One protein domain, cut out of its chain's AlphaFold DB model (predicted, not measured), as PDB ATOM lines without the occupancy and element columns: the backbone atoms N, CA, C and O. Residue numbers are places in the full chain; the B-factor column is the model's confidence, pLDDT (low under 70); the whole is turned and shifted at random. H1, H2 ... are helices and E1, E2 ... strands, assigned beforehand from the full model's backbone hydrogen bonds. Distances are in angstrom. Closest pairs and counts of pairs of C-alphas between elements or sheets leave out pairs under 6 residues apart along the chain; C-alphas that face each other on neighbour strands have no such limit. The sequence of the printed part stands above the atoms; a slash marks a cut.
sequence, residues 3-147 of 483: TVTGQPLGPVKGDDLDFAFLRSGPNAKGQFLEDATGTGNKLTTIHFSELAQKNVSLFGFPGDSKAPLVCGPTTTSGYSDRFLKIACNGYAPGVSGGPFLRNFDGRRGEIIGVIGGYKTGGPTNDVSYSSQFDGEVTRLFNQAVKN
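AT A GLANCE: This is residues 3 to 147 of the 483 residues of an uncharacterized protein of Streptomyces sp. ADI95-16 (UniProt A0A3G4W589). Little regular structure: two small crossed sheets, E4-E3-E7-E8 and E5-E6-E9, make a sandwich, while H2 packs on the separate hairpin E1 E2 and H1 lies far out between loops. The 145 printed residues run E1 E2 H1 E3 E4 E5 E6 E7 E8 E9 H2, mixed, with 57 in named elements; the sheets are antiparallel. It is compact, radius of gyration of the C-alphas 15.2 A, spanning 44 by 33 by 28 A.

IN THESE COORDINATES: E1, residues 3 to 5, begins at C-alpha 3 (30.817, 110.428, 30.116). Then come E2 20 to 23, H1 33 to 37, E3 56 to 60, E4 69 to 74 with 14.3 A, E5 77 to 79, E6 83 to 87, E7 99 to 102, E8 110 to 114 and E9 127 to 131. H2, 135 to 146, 16.4 A, ends at C-alpha 146 (21.817, 103.612, 25.040).

HOW THE PARTS SIT: In the hairpin E1 E2, N 4 and O 21 are 2.9 A apart. The closest C-alphas of E2 and H2, Phe 21 and Phe 141, are 6.2 A apart. The sandwiched sheets' strands stand at 89 degrees; Val 114 and Ser 130 are the closest C-alphas of E8 and E9, 5.3 A. In H1 and H2 every O i to N i+4 pair is within hydrogen-bond range.

THE WHOLE: The printed part has no cut. Links E1 to E2, H1 to E3, E6 to E7 and E8 to E9 are long. Residues under pLDDT 70 include 3 to 17.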
ATOM      1  N   THR A   3      31.213 109.069  30.493       39.81
ATOM      2  CA  THR A   3      30.817 110.428  30.116       39.81
ATOM      3  C   THR A   3      30.485 110.426  28.635       39.81
ATOM      4  O   THR A   3      31.307 109.982  27.837       39.81
ATOM      5  N   VAL A   4      29.307 110.928  28.281       40.41
ATOM      6  CA  VAL A   4      28.900 111.185  26.899       40.41
ATOM      7  C   VAL A   4      28.851 112.699  26.733       40.41
ATOM      8  O   VAL A   4      28.042 113.388  27.357       40.41
ATOM      9  N   THR A   5      29.800 113.225  25.965       43.22
ATOM     10  CA  THR A   5      29.962 114.658  25.697       43.22
ATOM     11  C   THR A   5      29.514 114.960  24.275       43.22
ATOM     12  O   THR A   5      30.045 114.343  23.353       43.22
ATOM     13  N   GLY A   6      28.619 115.931  24.084       43.66
ATOM     14  CA  GLY A   6      28.537 116.618  22.794       43.66
ATOM     15  C   GLY A   6      29.854 117.362  22.547       43.66
ATOM     16  O   GLY A   6      30.490 117.814  23.505       43.66
ATOM     17  N   GLN A   7      30.332 117.413  21.303       40.00
ATOM     18  CA  GLN A   7      31.521 118.206  20.993       40.00
ATOM     19  C   GLN A   7      31.181 119.699  20.931       40.00
ATOM     20  O   GLN A   7      30.116 120.048  20.424       40.00
ATOM     21  N   PRO A   8      32.111 120.569  21.361       40.44
ATOM     22  CA  PRO A   8      31.951 121.996  21.202       40.44
ATOM     23  C   PRO A   8      32.096 122.402  19.735       40.44
ATOM     24  O   PRO A   8      33.108 122.091  19.093       40.44
ATOM     25  N   LEU A   9      31.124 123.148  19.213       39.94
ATOM     26  CA  LEU A   9      31.307 123.872  17.958       39.94
ATOM     27  C   LEU A   9      32.313 125.003  18.241       39.94
ATOM     28  O   LEU A   9      32.115 125.828  19.126       39.94
ATOM     29  N   GLY A  10      33.454 124.980  17.548       31.84
ATOM     30  CA  GLY A  10      34.686 125.717  17.873       31.84
ATOM     31  C   GLY A  10      34.637 127.259  18.070       31.84
ATOM     32  O   GLY A  10      33.603 127.912  18.163       31.84
ATOM     33  N   PRO A  11      35.810 127.914  18.173       33.09
ATOM     34  CA  PRO A  11      36.110 128.841  19.265       33.09
ATOM     35  C   PRO A  11      35.819 130.325  18.980       33.09
ATOM     36  O   PRO A  11      36.697 131.158  19.206       33.09
ATOM     37  N   VAL A  12      34.613 130.715  18.546       38.91
ATOM     38  CA  VAL A  12      34.201 132.133  18.639       38.91
ATOM     39  C   VAL A  12      32.695 132.300  18.890       38.91
ATOM     40  O   VAL A  12      31.876 132.029  18.026       38.91
ATOM     41  N   LYS A  13      32.387 132.922  20.044       42.84
ATOM     42  CA  LYS A  13      31.100 133.524  20.460       42.84
ATOM     43  C   LYS A  13      30.044 132.609  21.117       42.84
ATOM     44  O   LYS A  13      28.871 132.785  20.851       42.84
ATOM     45  N   GLY A  14      30.434 131.827  22.128       48.47
ATOM     46  CA  GLY A  14      29.495 131.142  23.033       48.47
ATOM     47  C   GLY A  14      28.885 129.909  22.379       48.47
ATOM     48  O   GLY A  14      28.180 130.040  21.391       48.47
ATOM     49  N   ASP A  15      29.180 128.739  22.930       56.00
ATOM     50  CA  ASP A  15      28.697 127.469  22.395       56.00
ATOM     51  C   ASP A  15      27.194 127.326  22.664       56.00
ATOM     52  O   ASP A  15      26.750 127.461  23.810       56.00
ATOM     53  N   ASP A  16      26.402 127.124  21.614       60.62
ATOM     54  CA  ASP A  16      24.957 126.929  21.707       60.62
ATOM     55  C   ASP A  16      24.592 125.507  22.164       60.62
ATOM     56  O   ASP A  16      23.426 125.272  22.475       60.62
ATOM     57  N   LEU A  17      25.583 124.616  22.328       68.69
ATOM     58  CA  LEU A  17      25.459 123.268  22.884       68.69
ATOM     59  C   LEU A  17      26.528 123.002  23.968       68.69
ATOM     60  O   LEU A  17      27.481 122.257  23.767       68.69
ATOM     61  N   ASP A  18      26.356 123.586  25.161       74.62
ATOM     62  CA  ASP A  18      27.271 123.405  26.306       74.62
ATOM     63  C   ASP A  18      26.648 122.533  27.410       74.62
ATOM     64  O   ASP A  18      26.266 123.006  28.485       74.62
ATOM     65  N   PHE A  19      26.484 121.239  27.124       80.12
ATOM     66  CA  PHE A  19      25.997 120.251  28.088       80.12
ATOM     67  C   PHE A  19      26.538 118.843  27.805       80.12
ATOM     68  O   PHE A  19      26.939 118.496  26.697       80.12
ATOM     69  N   ALA A  20      26.553 118.007  28.845       84.62
ATOM     70  CA  ALA A  20      27.001 116.621  28.775       84.62
ATOM     71  C   ALA A  20      26.171 115.737  29.708       84.62
ATOM     72  O   ALA A  20      25.704 116.191  30.757       84.62
ATOM     73  N   PHE A  21      26.058 114.455  29.366       85.38
ATOM     74  CA  PHE A  21      25.409 113.458  30.208       85.38
ATOM     75  C   PHE A  21      26.429 112.484  30.794       85.38
ATOM     76  O   PHE A  21      27.347 111.994  30.133       85.38
ATOM     77  N   LEU A  22      26.257 112.194  32.080       85.00
ATOM     78  CA  LEU A  22      27.089 111.271  32.838       85.00
ATOM     79  C   LEU A  22      26.236 110.093  33.279       85.00
ATOM     80  O   LEU A  22      25.266 110.264  34.017       85.00
ATOM     81  N   ARG A  23      26.644 108.883  32.896       82.25
ATOM     82  CA  ARG A  23      26.019 107.663  33.405       82.25
ATOM     83  C   ARG A  23      26.779 107.147  34.622       82.25
ATOM     84  O   ARG A  23      27.972 106.812  34.557       82.25
ATOM     85  N   SER A  24      26.073 107.040  35.743       85.25
ATOM     86  CA  SER A  24      26.568 106.379  36.949       85.25
ATOM     87  C   SER A  24      26.182 104.902  36.961       85.25
ATOM     88  O   SER A  24      25.041 104.551  36.673       85.25
ATOM     89  N   GLY A  25      27.123 104.039  37.345       85.31
ATOM     90  CA  GLY A  25      26.795 102.675  37.761       85.31
ATOM     91  C   GLY A  25      26.194 102.649  39.173       85.31
ATOM     92  O   GLY A  25      26.162 103.688  39.842       85.31
ATOM     93  N   PRO A  26      25.753 101.476  39.650       89.06
ATOM     94  CA  PRO A  26      25.290 101.329  41.021       89.06
ATOM     95  C   PRO A  26      26.408 101.638  42.028       89.06
ATOM     96  O   PRO A  26      27.600 101.491  41.741       89.06
ATOM     97  N   ASN A  27      26.022 102.061  43.231       88.00
ATOM     98  CA  ASN A  27      26.952 102.283  44.335       88.00
ATOM     99  C   ASN A  27      27.528 100.951  44.873       88.00
ATOM    100  O   ASN A  27      27.155  99.862  44.438       88.00
ATOM    101  N   ALA A  28      28.401 101.015  45.886       91.88
ATOM    102  CA  ALA A  28      29.022  99.827  46.495       91.88
ATOM    103  C   ALA A  28      28.028  98.817  47.116       91.88
ATOM    104  O   ALA A  28      28.419  97.702  47.450       91.88
ATOM    105  N   LYS A  29      26.757  99.200  47.292       91.50
ATOM    106  CA  LYS A  29      25.668  98.348  47.788       91.50
ATOM    107  C   LYS A  29      24.774  97.807  46.664       91.50
ATOM    108  O   LYS A  29      23.761  97.187  46.964       91.50
ATOM    109  N   GLY A  30      25.107  98.060  45.397       90.94
ATOM    110  CA  GLY A  30      24.290  97.659  44.250       90.94
ATOM    111  C   GLY A  30      23.074  98.555  43.986       90.94
ATOM    112  O   GLY A  30      22.234  98.179  43.180       90.94
ATOM    113  N   GLN A  31      22.956  99.714  44.645       91.69
ATOM    114  CA  GLN A  31      21.810 100.622  44.488       91.69
ATOM    115  C   GLN A  31      22.084 101.662  43.396       91.69
ATOM    116  O   GLN A  31      23.178 102.238  43.372       91.69
ATOM    117  N   PHE A  32      21.102 101.939  42.535       86.69
ATOM    118  CA  PHE A  32      21.199 103.020  41.553       86.69
ATOM    119  C   PHE A  32      21.019 104.394  42.213       86.69
ATOM    120  O   PHE A  32      20.514 104.518  43.331       86.69
ATOM    121  N   LEU A  33      21.488 105.449  41.538       84.94
ATOM    122  CA  LEU A  33      21.463 106.812  42.076       84.94
ATOM    123  C   LEU A  33      20.030 107.299  42.347       84.94
ATOM    124  O   LEU A  33      19.777 107.904  43.388       84.94
ATOM    125  N   GLU A  34      19.097 106.996  41.447       80.62
ATOM    126  CA  GLU A  34      17.677 107.347  41.578       80.62
ATOM    127  C   GLU A  34      16.989 106.608  42.736       80.62
ATOM    128  O   GLU A  34      16.204 107.211  43.463       80.62
ATOM    129  N   ASP A  35      17.364 105.355  43.013       84.25
ATOM    130  CA  ASP A  35      16.853 104.615  44.178       84.25
ATOM    131  C   ASP A  35      17.308 105.249  45.497       84.25
ATOM    132  O   ASP A  35      16.601 105.220  46.505       84.25
ATOM    133  N   ALA A  36      18.521 105.808  45.507       85.69
ATOM    134  CA  ALA A  36      19.116 106.414  46.692       85.69
ATOM    135  C   ALA A  36      18.640 107.855  46.939       85.69
ATOM    136  O   ALA A  36      18.657 108.310  48.085       85.69
ATOM    137  N   THR A  37      18.258 108.581  45.885       83.38
ATOM    138  CA  THR A  37      17.957 110.025  45.940       83.38
ATOM    139  C   THR A  37      16.495 110.371  45.644       83.38
ATOM    140  O   THR A  37      16.059 111.474  45.971       83.38
ATOM    141  N   GLY A  38      15.718 109.418  45.121       81.00
ATOM    142  CA  GLY A  38      14.373 109.630  44.594       81.00
ATOM    143  C   GLY A  38      14.380 109.898  43.084       81.00
ATOM    144  O   GLY A  38      15.422 110.154  42.482       81.00
ATOM    145  N   THR A  39      13.197 109.849  42.465       74.56
ATOM    146  CA  THR A  39      13.037 110.212  41.048       74.56
ATOM    147  C   THR A  39      13.462 111.665  40.821       74.56
ATOM    148  O   THR A  39      13.055 112.561  41.564       74.56
ATOM    149  N   GLY A  40      14.315 111.879  39.815       80.44
ATOM    150  CA  GLY A  40      14.933 113.174  39.522       80.44
ATOM    151  C   GLY A  40      13.981 114.228  38.939       80.44
ATOM    152  O   GLY A  40      12.762 114.061  38.898       80.44
ATOM    153  N   ASN A  41      14.562 115.339  38.476       89.88
ATOM    154  CA  ASN A  41      13.849 116.380  37.726       89.88
ATOM    155  C   ASN A  41      13.525 115.905  36.301       89.88
ATOM    156  O   ASN A  41      14.251 115.084  35.741       89.88
ATOM    157  N   LYS A  42      12.467 116.454  35.695       88.19
ATOM    158  CA  LYS A  42      12.078 116.126  34.316       88.19
ATOM    159  C   LYS A  42      12.893 116.957  33.326       88.19
ATOM    160  O   LYS A  42      12.763 118.182  33.331       88.19
ATOM    161  N   LEU A  43      13.688 116.312  32.467       85.12
ATOM    162  CA  LEU A  43      14.328 116.984  31.331       85.12
ATOM    163  C   LEU A  43      13.247 117.561  30.417       85.12
ATOM    164  O   LEU A  43      12.338 116.842  30.011       85.12
ATOM    165  N   THR A  44      13.302 118.866  30.174       80.88
ATOM    166  CA  THR A  44      12.275 119.581  29.419       80.88
ATOM    167  C   THR A  44      12.938 120.521  28.430       80.88
ATOM    168  O   THR A  44      13.781 121.333  28.810       80.88
ATOM    169  N   THR A  45      12.549 120.401  27.167       73.94
ATOM    170  CA  THR A  45      13.001 121.289  26.105       73.94
ATOM    171  C   THR A  45      12.205 122.593  26.113       73.94
ATOM    172  O   THR A  45      11.095 122.673  26.648       73.94
ATOM    173  N   ILE A  46      12.794 123.644  25.552       66.88
ATOM    174  CA  ILE A  46      12.161 124.946  25.346       66.88
ATOM    175  C   ILE A  46      12.321 125.313  23.880       66.88
ATOM    176  O   ILE A  46      13.406 125.156  23.328       66.88
ATOM    177  N   HIS A  47      11.265 125.836  23.263       57.81
ATOM    178  CA  HIS A  47      11.314 126.349  21.900       57.81
ATOM    179  C   HIS A  47      12.087 127.683  21.818       57.81
ATOM    180  O   HIS A  47      12.070 128.474  22.762       57.81
ATOM    181  N   PHE A  48      12.761 127.981  20.700       56.56
ATOM    182  CA  PHE A  48      13.661 129.152  20.613       56.56
ATOM    183  C   PHE A  48      12.912 130.493  20.740       56.56
ATOM    184  O   PHE A  48      13.453 131.475  21.247       56.56
ATOM    185  N   SER A  49      11.633 130.533  20.349       51.66
ATOM    186  CA  SER A  49      10.763 131.701  20.550       51.66
ATOM    187  C   SER A  49      10.254 131.841  21.993       51.66
ATOM    188  O   SER A  49       9.732 132.889  22.374       51.66
ATOM    189  N   GLU A  50      10.449 130.821  22.830       71.50
ATOM    190  CA  GLU A  50       9.949 130.738  24.202       71.50
ATOM    191  C   GLU A  50      11.066 130.836  25.252       71.50
ATOM    192  O   GLU A  50      10.893 130.452  26.404       71.50
ATOM    193  N   LEU A  51      12.234 131.395  24.929       80.19
ATOM    194  CA  LEU A  51      13.342 131.509  25.896       80.19
ATOM    195  C   LEU A  51      13.011 132.368  27.139       80.19
ATOM    196  O   LEU A  51      13.732 132.334  28.142       80.19
ATOM    197  N   ALA A  52      11.917 133.135  27.094       90.81
ATOM    198  CA  ALA A  52      11.355 133.845  28.237       90.81
ATOM    199  C   ALA A  52      10.406 132.943  29.043       90.81
ATOM    200  O   ALA A  52       9.212 132.847  28.769       90.81
ATOM    201  N   GLN A  53      10.938 132.313  30.086       95.88
ATOM    202  CA  GLN A  53      10.209 131.401  30.958       95.88
ATOM    203  C   GLN A  53       9.863 132.063  32.286       95.88
ATOM    204  O   GLN A  53      10.600 132.907  32.797       95.88
ATOM    205  N   LYS A  54       8.734 131.664  32.871       96.56
ATOM    206  CA  LYS A  54       8.290 132.109  34.200       96.56
ATOM    207  C   LYS A  54       8.524 131.014  35.232       96.56
ATOM    208  O   LYS A  54       8.596 129.844  34.883       96.56
ATOM    209  N   ASN A  55       8.559 131.404  36.506       97.25
ATOM    210  CA  ASN A  55       8.638 130.477  37.637       97.25
ATOM    211  C   ASN A  55       9.891 129.581  37.602       97.25
ATOM    212  O   ASN A  55       9.813 128.369  37.805       97.25
ATOM    213  N   VAL A  56      11.039 130.191  37.302       98.25
ATOM    214  CA  VAL A  56      12.335 129.514  37.205       98.25
ATOM    215  C   VAL A  56      13.151 129.780  38.463       98.25
ATOM    216  O   VAL A  56      13.349 130.932  38.851       98.25
ATOM    217  N   SER A  57      13.633 128.707  39.081       98.00
ATOM    218  CA  SER A  57      14.566 128.733  40.200       98.00
ATOM    219  C   SER A  57      15.943 128.275  39.731       98.00
ATOM    220  O   SER A  57      16.069 127.226  39.102       98.00
ATOM    221  N   LEU A  58      16.976 129.051  40.043       97.56
ATOM    222  CA  LEU A  58      18.363 128.737  39.724       97.56
ATOM    223  C   LEU A  58      19.061 128.180  40.962       97.56
ATOM    224  O   LEU A  58      18.963 128.758  42.045       97.56
ATOM    225  N   PHE A  59      19.814 127.099  40.801       95.75
ATOM    226  CA  PHE A  59      20.606 126.499  41.875       95.75
ATOM    227  C   PHE A  59      22.079 126.485  41.486       95.75
ATOM    228  O   PHE A  59      22.415 126.170  40.351       95.75
ATOM    229  N   GLY A  60      22.968 126.796  42.425       93.50
ATOM    230  CA  GLY A  60      24.411 126.727  42.208       93.50
ATOM    231  C   GLY A  60      25.155 126.434  43.502       93.50
ATOM    232  O   GLY A  60      24.686 126.786  44.581       93.50
ATOM    233  N   PHE A  61      26.322 125.804  43.405       89.94
ATOM    234  CA  PHE A  61      27.205 125.550  44.545       89.94
ATOM    235  C   PHE A  61      28.497 126.356  44.371       89.94
ATOM    236  O   PHE A  61      29.427 125.872  43.729       89.94
ATOM    237  N   PRO A  62      28.569 127.596  44.893       89.56
ATOM    238  CA  PRO A  62      29.812 128.363  44.891       89.56
ATOM    239  C   PRO A  62      30.944 127.569  45.550       89.56
ATOM    240  O   PRO A  62      30.720 126.903  46.563       89.56
ATOM    241  N   GLY A  63      32.157 127.634  44.992       84.81
ATOM    242  CA  GLY A  63      33.264 126.756  45.402       84.81
ATOM    243  C   GLY A  63      33.716 126.895  46.864       84.81
ATOM    244  O   GLY A  63      34.347 125.988  47.405       84.81
ATOM    245  N   ASP A  64      33.390 128.007  47.517       84.38
ATOM    246  CA  ASP A  64      33.683 128.309  48.920       84.38
ATOM    247  C   ASP A  64      32.490 128.071  49.867       84.38
ATOM    248  O   ASP A  64      32.608 128.269  51.080       84.38
ATOM    249  N   SER A  65      31.353 127.595  49.348       85.19
ATOM    250  CA  SER A  65      30.136 127.354  50.118       85.19
ATOM    251  C   SER A  65      29.844 125.864  50.299       85.19
ATOM    252  O   SER A  65      29.959 125.052  49.387       85.19
ATOM    253  N   LYS A  66      29.379 125.499  51.500       85.31
ATOM    254  CA  LYS A  66      28.843 124.155  51.793       85.31
ATOM    255  C   LYS A  66      27.341 124.030  51.520       85.31
ATOM    256  O   LYS A  66      26.801 122.932  51.624       85.31
ATOM    257  N   ALA A  67      26.669 125.142  51.231       88.12
ATOM    258  CA  ALA A  67      25.240 125.205  50.952       88.12
ATOM    259  C   ALA A  67      24.996 125.757  49.538       88.12
ATOM    260  O   ALA A  67      25.775 126.602  49.080       88.12
ATOM    261  N   PRO A  68      23.930 125.318  48.847       90.38
ATOM    262  CA  PRO A  68      23.593 125.874  47.548       90.38
ATOM    263  C   PRO A  68      23.143 127.330  47.682       90.38
ATOM    264  O   PRO A  68      22.413 127.689  48.608       90.38
ATOM    265  N   LEU A  69      23.532 128.149  46.712       94.56
ATOM    266  CA  LEU A  69      22.864 129.406  46.421       94.56
ATOM    267  C   LEU A  69      21.615 129.103  45.589       94.56
ATOM    268  O   LEU A  69      21.686 128.390  44.585       94.56
ATOM    269  N   VAL A  70      20.478 129.641  46.025       95.44
ATOM    270  CA  VAL A  70      19.187 129.471  45.356       95.44
ATOM    271  C   VAL A  70      18.610 130.842  45.047       95.44
ATOM    272  O   VAL A  70      18.477 131.680  45.938       95.44
ATOM    273  N   CYS A  71      18.261 131.060  43.786       96.38
ATOM    274  CA  CYS A  71      17.615 132.267  43.297       96.38
ATOM    275  C   CYS A  71      16.264 131.902  42.686       96.38
ATOM    276  O   CYS A  71      16.148 130.892  42.000       96.38
ATOM    277  N   GLY A  72      15.256 132.744  42.900       89.94
ATOM    278  CA  GLY A  72      13.917 132.556  42.351       89.94
ATOM    279  C   GLY A  72      12.891 131.995  43.350       89.94
ATOM    280  O   GLY A  72      13.196 131.855  44.537       89.94
ATOM    281  N   PRO A  73      11.655 131.732  42.886       92.75
ATOM    282  CA  PRO A  73      11.252 131.733  41.477       92.75
ATOM    283  C   PRO A  73      11.291 133.129  40.834       92.75
ATOM    284  O   PRO A  73      10.897 134.122  41.441       92.75
ATOM    285  N   THR A  74      11.785 133.209  39.599       96.94
ATOM    286  CA  THR A  74      11.863 134.436  38.785       96.94
ATOM    287  C   THR A  74      11.637 134.111  37.299       96.94
ATOM    288  O   THR A  74      11.110 133.044  36.971       96.94
ATOM    289  N   THR A  75      11.963 135.033  36.393       97.38
ATOM    290  CA  THR A  75      11.816 134.873  34.941       97.38
ATOM    291  C   THR A  75      13.159 134.816  34.225       97.38
ATOM    292  O   THR A  75      14.085 135.548  34.586       97.38
ATOM    293  N   THR A  76      13.242 134.026  33.158       97.50
ATOM    294  CA  THR A  76      14.328 134.119  32.176       97.50
ATOM    295  C   THR A  76      13.950 135.074  31.043       97.50
ATOM    296  O   THR A  76      12.788 135.435  30.862       97.50
ATOM    297  N   SER A  77      14.946 135.477  30.265       94.12
ATOM    298  CA  SER A  77      14.794 136.158  28.978       94.12
ATOM    299  C   SER A  77      15.654 135.459  27.930       94.12
ATOM    300  O   SER A  77      16.693 134.902  28.286       94.12
ATOM    301  N   GLY A  78      15.287 135.556  26.654       85.88
ATOM    302  CA  GLY A  78      16.162 135.133  25.562       85.88
ATOM    303  C   GLY A  78      17.392 136.030  25.417       85.88
ATOM    304  O   GLY A  78      17.347 137.234  25.690       85.88
ATOM    305  N   TYR A  79      18.501 135.442  24.989       82.94
ATOM    306  CA  TYR A  79      19.703 136.164  24.595       82.94
ATOM    307  C   TYR A  79      20.319 135.516  23.358       82.94
ATOM    308  O   TYR A  79      20.577 134.316  23.359       82.94
ATOM    309  N   SER A  80      20.587 136.323  22.325       75.06
ATOM    310  CA  SER A  80      21.183 135.865  21.059       75.06
ATOM    311  C   SER A  80      20.461 134.646  20.457       75.06
ATOM    312  O   SER A  80      21.119 133.753  19.937       75.06
ATOM    313  N   ASP A  81      19.136 134.599  20.619       66.88
ATOM    314  CA  ASP A  81      18.185 133.616  20.070       66.88
ATOM    315  C   ASP A  81      18.376 132.145  20.475       66.88
ATOM    316  O   ASP A  81      17.551 131.308  20.129       66.88
ATOM    317  N   ARG A  82      19.418 131.822  21.253       71.19
ATOM    318  CA  ARG A  82      19.786 130.439  21.618       71.19
ATOM    319  C   ARG A  82      20.137 130.242  23.095       71.19
ATOM    320  O   ARG A  82      20.435 129.128  23.517       71.19
ATOM    321  N   PHE A  83      20.117 131.308  23.901       85.38
ATOM    322  CA  PHE A  83      20.463 131.237  25.322       85.38
ATOM    323  C   PHE A  83      19.320 131.696  26.216       85.38
ATOM    324  O   PHE A  83      18.715 132.748  25.994       85.38
ATOM    325  N   LEU A  84      19.104 130.957  27.302       93.19
ATOM    326  CA  LEU A  84      18.375 131.475  28.447       93.19
ATOM    327  C   LEU A  84      19.307 132.389  29.236       93.19
ATOM    328  O   LEU A  84      20.446 132.032  29.527       93.19
ATOM    329  N   LYS A  85      18.799 133.554  29.621       96.06
ATOM    330  CA  LYS A  85      19.462 134.511  30.505       96.06
ATOM    331  C   LYS A  85      18.606 134.726  31.745       96.06
ATOM    332  O   LYS A  85      17.407 134.976  31.626       96.06
ATOM    333  N   ILE A  86      19.218 134.689  32.924       97.50
ATOM    334  CA  ILE A  86      18.547 134.931  34.206       97.50
ATOM    335  C   ILE A  86      19.375 135.882  35.073       97.50
ATOM    336  O   ILE A  86      20.596 135.758  35.162       97.50
ATOM    337  N   ALA A  87      18.719 136.867  35.688       96.62
ATOM    338  CA  ALA A  87      19.364 137.823  36.585       96.62
ATOM    339  C   ALA A  87      19.293 137.301  38.026       96.62
ATOM    340  O   ALA A  87      18.234 137.341  38.652       96.62
ATOM    341  N   CYS A  88      20.417 136.797  38.528       95.25
ATOM    342  CA  CYS A  88      20.548 136.195  39.848       95.25
ATOM    343  C   CYS A  88      21.927 136.532  40.413       95.25
ATOM    344  O   CYS A  88      22.946 136.116  39.867       95.25
ATOM    345  N   ASN A  89      21.953 137.282  41.514       93.56
ATOM    346  CA  ASN A  89      23.189 137.830  42.069       93.56
ATOM    347  C   ASN A  89      23.998 136.799  42.859       93.56
ATOM    348  O   ASN A  89      23.430 135.958  43.557       93.56
ATOM    349  N   GLY A  90      25.326 136.932  42.822       89.88
ATOM    350  CA  GLY A  90      26.227 136.193  43.716       89.88
ATOM    351  C   GLY A  90      26.586 134.766  43.289       89.88
ATOM    352  O   GLY A  90      27.152 134.024  44.091       89.88
ATOM    353  N   TYR A  91      26.321 134.381  42.039       92.62
ATOM    354  CA  TYR A  91      26.731 133.099  41.458       92.62
ATOM    355  C   TYR A  91      28.223 133.133  41.090       92.62
ATOM    356  O   TYR A  91      28.610 133.241  39.929       92.62
ATOM    357  N   ALA A  92      29.071 133.109  42.122       87.81
ATOM    358  CA  ALA A  92      30.529 133.100  42.017       87.81
ATOM    359  C   ALA A  92      31.063 131.815  41.338       87.81
ATOM    360  O   ALA A  92      30.324 130.836  41.208       87.81
ATOM    361  N   PRO A  93      32.344 131.770  40.918       86.81
ATOM    362  CA  PRO A  93      32.919 130.590  40.272       86.81
ATOM    363  C   PRO A  93      32.690 129.276  41.046       86.81
ATOM    364  O   PRO A  93      32.757 129.235  42.276       86.81
ATOM    365  N   GLY A  94      32.447 128.189  40.307       86.44
ATOM    366  CA  GLY A  94      32.124 126.859  40.852       86.44
ATOM    367  C   GLY A  94      30.664 126.431  40.664       86.44
ATOM    368  O   GLY A  94      30.347 125.263  40.846       86.44
ATOM    369  N   VAL A  95      29.790 127.344  40.228       92.56
ATOM    370  CA  VAL A  95      28.357 127.074  40.012       92.56
ATOM    371  C   VAL A  95      28.015 126.413  38.667       92.56
ATOM    372  O   VAL A  95      26.847 126.098  38.443       92.56
ATOM    373  N   SER A  96      28.984 126.235  37.760       90.31
ATOM    374  CA  SER A  96      28.769 125.643  36.429       90.31
ATOM    375  C   SER A  96      28.060 124.289  36.519       90.31
ATOM    376  O   SER A  96      28.359 123.480  37.394       90.31
ATOM    377  N   GLY A  97      27.101 124.049  35.623       90.06
ATOM    378  CA  GLY A  97      26.223 122.875  35.677       90.06
ATOM    379  C   GLY A  97      25.033 123.008  36.638       90.06
ATOM    380  O   GLY A  97      24.189 122.117  36.694       90.06
ATOM    381  N   GLY A  98      24.932 124.110  37.390       94.06
ATOM    382  CA  GLY A  98      23.796 124.391  38.265       94.06
ATOM    383  C   GLY A  98      22.469 124.489  37.491       94.06
ATOM    384  O   GLY A  98      22.433 125.169  36.466       94.06
ATOM    385  N   PRO A  99      21.380 123.819  37.915       95.25
ATOM    386  CA  PRO A  99      20.176 123.694  37.097       95.25
ATOM    387  C   PRO A  99      19.273 124.932  37.140       95.25
ATOM    388  O   PRO A  99      19.076 125.555  38.189       95.25
ATOM    389  N   PHE A 100      18.647 125.208  35.997       97.19
ATOM    390  CA  PHE A 100      17.478 126.068  35.855       97.19
ATOM    391  C   PHE A 100      16.241 125.175  35.997       97.19
ATOM    392  O   PHE A 100      15.962 124.361  35.115       97.19
ATOM    393  N   LEU A 101      15.514 125.295  37.110       97.75
ATOM    394  CA  LEU A 101      14.320 124.498  37.388       97.75
ATOM    395  C   LEU A 101      13.061 125.348  37.246       97.75
ATOM    396  O   LEU A 101      12.788 126.210  38.082       97.75
ATOM    397  N   ARG A 102      12.273 125.082  36.206       97.50
ATOM    398  CA  ARG A 102      10.938 125.657  36.035       97.50
ATOM    399  C   ARG A 102       9.933 124.878  36.878       97.50
ATOM    400  O   ARG A 102      10.036 123.658  37.012       97.50
ATOM    401  N   ASN A 103       8.964 125.585  37.456       96.25
ATOM    402  CA  ASN A 103       7.877 124.985  38.234       96.25
ATOM    403  C   ASN A 103       8.359 124.090  39.389       96.25
ATOM    404  O   ASN A 103       7.769 123.051  39.670       96.25
ATOM    405  N   PHE A 104       9.437 124.501  40.063       95.00
ATOM    406  CA  PHE A 104       9.999 123.749  41.181       95.00
ATOM    407  C   PHE A 104       9.068 123.763  42.406       95.00
ATOM    408  O   PHE A 104       8.768 124.826  42.949       95.00
ATOM    409  N   ASP A 105       8.652 122.586  42.877       91.44
ATOM    410  CA  ASP A 105       7.680 122.413  43.971       91.44
ATOM    411  C   ASP A 105       8.321 122.297  45.373       91.44
ATOM    412  O   ASP A 105       7.646 122.005  46.363       91.44
ATOM    413  N   GLY A 106       9.637 122.509  45.473       88.31
ATOM    414  CA  GLY A 106      10.422 122.262  46.690       88.31
ATOM    415  C   GLY A 106      11.046 120.865  46.753       88.31
ATOM    416  O   GLY A 106      11.861 120.602  47.638       88.31
ATOM    417  N   ARG A 107      10.698 119.973  45.819       87.81
ATOM    418  CA  ARG A 107      11.281 118.634  45.656       87.81
ATOM    419  C   ARG A 107      11.726 118.366  44.220       87.81
ATOM    420  O   ARG A 107      12.804 117.814  44.032       87.81
ATOM    421  N   ARG A 108      10.906 118.721  43.232       89.25
ATOM    422  CA  ARG A 108      11.093 118.430  41.805       89.25
ATOM    423  C   ARG A 108      10.653 119.606  40.949       89.25
ATOM    424  O   ARG A 108       9.847 120.431  41.368       89.25
ATOM    425  N   GLY A 109      11.175 119.653  39.736       93.31
ATOM    426  CA  GLY A 109      10.743 120.580  38.702       93.31
ATOM    427  C   GLY A 109      11.136 120.093  37.315       93.31
ATOM    428  O   GLY A 109      11.579 118.956  37.122       93.31
ATOM    429  N   GLU A 110      10.980 120.990  36.358       95.69
ATOM    430  CA  GLU A 110      11.390 120.813  34.972       95.69
ATOM    431  C   GLU A 110      12.786 121.409  34.813       95.69
ATOM    432  O   GLU A 110      12.965 122.616  34.985       95.69
ATOM    433  N   ILE A 111      13.789 120.575  34.530       96.12
ATOM    434  CA  ILE A 111      15.120 121.081  34.198       96.12
ATOM    435  C   ILE A 111      15.113 121.544  32.747       96.12
ATOM    436  O   ILE A 111      14.883 120.756  31.832       96.12
ATOM    437  N   ILE A 112      15.342 122.841  32.577       94.44
ATOM    438  CA  ILE A 112      15.231 123.546  31.298       94.44
ATOM    439  C   ILE A 112      16.553 124.190  30.847       94.44
ATOM    440  O   ILE A 112      16.597 124.936  29.871       94.44
ATOM    441  N   GLY A 113      17.622 123.956  31.605       93.94
ATOM    442  CA  GLY A 113      18.948 124.501  31.353       93.94
ATOM    443  C   GLY A 113      19.908 124.249  32.512       93.94
ATOM    444  O   GLY A 113      19.497 123.854  33.609       93.94
ATOM    445  N   VAL A 114      21.188 124.520  32.278       95.25
ATOM    446  CA  VAL A 114      22.273 124.466  33.265       95.25
ATOM    447  C   VAL A 114      23.195 125.676  33.105       95.25
ATOM    448  O   VAL A 114      23.374 126.176  32.000       95.25
ATOM    449  N   ILE A 115      23.790 126.167  34.198       94.12
ATOM    450  CA  ILE A 115      24.722 127.304  34.140       94.12
ATOM    451  C   ILE A 115      25.916 126.939  33.249       94.12
ATOM    452  O   ILE A 115      26.730 126.092  33.626       94.12
ATOM    453  N   GLY A 116      26.022 127.603  32.098       88.94
ATOM    454  CA  GLY A 116      26.970 127.296  31.028       88.94
ATOM    455  C   GLY A 116      26.676 128.096  29.753       88.94
ATOM    456  O   GLY A 116      25.975 129.112  29.778       88.94
ATOM    457  N   GLY A 117      27.235 127.676  28.628       83.75
ATOM    458  CA  GLY A 117      27.016 128.269  27.311       83.75
ATOM    459  C   GLY A 117      27.708 129.620  27.160       83.75
ATOM    460  O   GLY A 117      28.933 129.741  27.286       83.75
ATOM    461  N   TYR A 118      26.926 130.672  26.891       82.69
ATOM    462  CA  TYR A 118      27.441 132.015  26.609       82.69
ATOM    463  C   TYR A 118      28.467 132.483  27.654       82.69
ATOM    464  O   TYR A 118      28.134 132.743  28.810       82.69
ATOM    465  N   LYS A 119      29.730 132.627  27.223       82.38
ATOM    466  CA  LYS A 119      30.869 133.009  28.077       82.38
ATOM    467  C   LYS A 119      30.920 132.204  29.384       82.38
ATOM    468  O   LYS A 119      30.980 132.799  30.456       82.38
ATOM    469  N   THR A 120      30.862 130.873  29.303       81.56
ATOM    470  CA  THR A 120      30.973 129.963  30.462       81.56
ATOM    471  C   THR A 120      29.921 130.219  31.548       81.56
ATOM    472  O   THR A 120      30.221 130.171  32.739       81.56
ATOM    473  N   GLY A 121      28.690 130.544  31.144       81.25
ATOM    474  CA  GLY A 121      27.599 130.863  32.067       81.25
ATOM    475  C   GLY A 121      27.448 132.347  32.389       81.25
ATOM    476  O   GLY A 121      26.568 132.689  33.171       81.25
ATOM    477  N   GLY A 122      28.237 133.230  31.772       85.25
ATOM    478  CA  GLY A 122      28.050 134.679  31.814       85.25
ATOM    479  C   GLY A 122      29.329 135.467  32.111       85.25
ATOM    480  O   GLY A 122      30.284 134.949  32.680       85.25
ATOM    481  N   PRO A 123      29.375 136.762  31.752       84.31
ATOM    482  CA  PRO A 123      30.544 137.608  32.000       84.31
ATOM    483  C   PRO A 123      30.669 138.099  33.455       84.31
ATOM    484  O   PRO A 123      31.674 138.719  33.795       84.31
ATOM    485  N   THR A 124      29.643 137.903  34.288       91.06
ATOM    486  CA  THR A 124      29.549 138.435  35.657       91.06
ATOM    487  C   THR A 124      28.818 137.453  36.561       91.06
ATOM    488  O   THR A 124      27.922 136.762  36.090       91.06
ATOM    489  N   ASN A 125      29.080 137.506  37.866       91.31
ATOM    490  CA  ASN A 125      28.426 136.645  38.862       91.31
ATOM    491  C   ASN A 125      26.927 136.940  39.071       91.31
ATOM    492  O   ASN A 125      26.270 136.212  39.809       91.31
ATOM    493  N   ASP A 126      26.403 138.016  38.477       94.12
ATOM    494  CA  ASP A 126      25.030 138.481  38.712       94.12
ATOM    495  C   ASP A 126      24.032 138.104  37.613       94.12
ATOM    496  O   ASP A 126      22.829 138.361  37.711       94.12
ATOM    497  N   VAL A 127      24.527 137.495  36.537       95.25
ATOM    498  CA  VAL A 127      23.706 137.082  35.404       95.25
ATOM    499  C   VAL A 127      24.213 135.746  34.909       95.25
ATOM    500  O   VAL A 127      25.334 135.662  34.405       95.25
ATOM    501  N   SER A 128      23.362 134.732  35.010       95.62
ATOM    502  CA  SER A 128      23.667 133.392  34.533       95.62
ATOM    503  C   SER A 128      23.020 133.123  33.183       95.62
ATOM    504  O   SER A 128      21.950 133.653  32.866       95.62
ATOM    505  N   TYR A 129      23.684 132.280  32.402       94.62
ATOM    506  CA  TYR A 129      23.224 131.826  31.098       94.62
ATOM    507  C   TYR A 129      23.156 130.301  31.064       94.62
ATOM    508  O   TYR A 129      23.852 129.629  31.826       94.62
ATOM    509  N   SER A 130      22.312 129.784  30.180       93.12
ATOM    510  CA  SER A 130      22.294 128.389  29.751       93.12
ATOM    511  C   SER A 130      22.147 128.370  28.242       93.12
ATOM    512  O   SER A 130      21.356 129.149  27.699       93.12
ATOM    513  N   SER A 131      22.848 127.457  27.578       88.31
ATOM    514  CA  SER A 131      22.435 127.003  26.250       88.31
ATOM    515  C   SER A 131      20.994 126.496  26.325       88.31
ATOM    516  O   SER A 131      20.574 125.943  27.349       88.31
ATOM    517  N   GLN A 132      20.209 126.753  25.288       80.44
ATOM    518  CA  GLN A 132      18.848 126.249  25.192       80.44
ATOM    519  C   GLN A 132      18.849 124.718  25.239       80.44
ATOM    520  O   GLN A 132      19.611 124.064  24.537       80.44
ATOM    521  N   PHE A 133      17.983 124.145  26.072       81.00
ATOM    522  CA  PHE A 133      17.663 122.726  25.994       81.00
ATOM    523  C   PHE A 133      16.626 122.539  24.888       81.00
ATOM    524  O   PHE A 133      15.472 122.927  25.050       81.00
ATOM    525  N   ASP A 134      17.044 121.980  23.760       62.94
ATOM    526  CA  ASP A 134      16.202 121.643  22.612       62.94
ATOM    527  C   ASP A 134      16.346 120.149  22.253       62.94
ATOM    528  O   ASP A 134      16.753 119.339  23.089       62.94
ATOM    529  N   GLY A 135      15.981 119.746  21.035       54.94
ATOM    530  CA  GLY A 135      16.104 118.352  20.600       54.94
ATOM    531  C   GLY A 135      17.506 117.757  20.806       54.94
ATOM    532  O   GLY A 135      17.611 116.580  21.149       54.94
ATOM    533  N   GLU A 136      18.576 118.563  20.736       65.06
ATOM    534  CA  GLU A 136      19.953 118.081  20.922       65.06
ATOM    535  C   GLU A 136      20.209 117.551  22.338       65.06
ATOM    536  O   GLU A 136      20.960 116.589  22.515       65.06
ATOM    537  N   VAL A 137      19.576 118.136  23.366       73.19
ATOM    538  CA  VAL A 137      19.749 117.660  24.748       73.19
ATOM    539  C   VAL A 137      19.045 116.320  24.960       73.19
ATOM    540  O   VAL A 137      19.579 115.444  25.641       73.19
ATOM    541  N   THR A 138      17.882 116.118  24.339       64.94
ATOM    542  CA  THR A 138      17.159 114.839  24.383       64.94
ATOM    543  C   THR A 138      17.910 113.771  23.593       64.94
ATOM    544  O   THR A 138      18.061 112.647  24.074       64.94
ATOM    545  N   ARG A 139      18.462 114.129  22.428       62.72
ATOM    546  CA  ARG A 139      19.293 113.245  21.608       62.72
ATOM    547  C   ARG A 139      20.529 112.780  22.374       62.72
ATOM    548  O   ARG A 139      20.726 111.578  22.547       62.72
ATOM    549  N   LEU A 140      21.302 113.712  22.939       70.69
ATOM    550  CA  LEU A 140      22.489 113.375  23.728       70.69
ATOM    551  C   LEU A 140      22.137 112.548  24.980       70.69
ATOM    552  O   LEU A 140      22.888 111.645  25.357       70.69
ATOM    553  N   PHE A 141      20.991 112.820  25.617       74.62
ATOM    554  CA  PHE A 141      20.486 112.011  26.731       74.62
ATOM    555  C   PHE A 141      20.208 110.569  26.295       74.62
ATOM    556  O   PHE A 141      20.673 109.630  26.947       74.62
ATOM    557  N   ASN A 142      19.509 110.383  25.177       69.00
ATOM    558  CA  ASN A 142      19.187 109.066  24.636       69.00
ATOM    559  C   ASN A 142      20.454 108.291  24.249       69.00
ATOM    560  O   ASN A 142      20.588 107.132  24.645       69.00
ATOM    561  N   GLN A 143      21.422 108.943  23.596       71.38
ATOM    562  CA  GLN A 143      22.732 108.354  23.290       71.38
ATOM    563  C   GLN A 143      23.451 107.893  24.568       71.38
ATOM    564  O   GLN A 143      23.983 106.781  24.641       71.38
ATOM    565  N   ALA A 144      23.401 108.696  25.636       79.94
ATOM    566  CA  ALA A 144      23.985 108.341  26.927       79.94
ATOM    567  C   ALA A 144      23.280 107.161  27.619       79.94
ATOM    568  O   ALA A 144      23.941 106.308  28.226       79.94
ATOM    569  N   VAL A 145      21.950 107.080  27.519       77.12
ATOM    570  CA  VAL A 145      21.154 105.960  28.043       77.12
ATOM    571  C   VAL A 145      21.469 104.668  27.281       77.12
ATOM    572  O   VAL A 145      21.711 103.633  27.912       77.12
ATOM    573  N   LYS A 146      21.543 104.741  25.946       71.56
ATOM    574  CA  LYS A 146      21.817 103.612  25.040       71.56
ATOM    575  C   LYS A 146      23.299 103.212  24.971       71.56
ATOM    576  O   LYS A 146      23.611 102.129  24.485       71.56
ATOM    577  N   ASN A 147      24.202 104.012  25.550       75.62
ATOM    578  CA  ASN A 147      25.660 103.823  25.488       75.62
ATOM    579  C   ASN A 147      26.196 103.875  24.043       75.62
ATOM    580  O   ASN A 147      27.057 103.085  23.653       75.62
TER     581      ASN A 147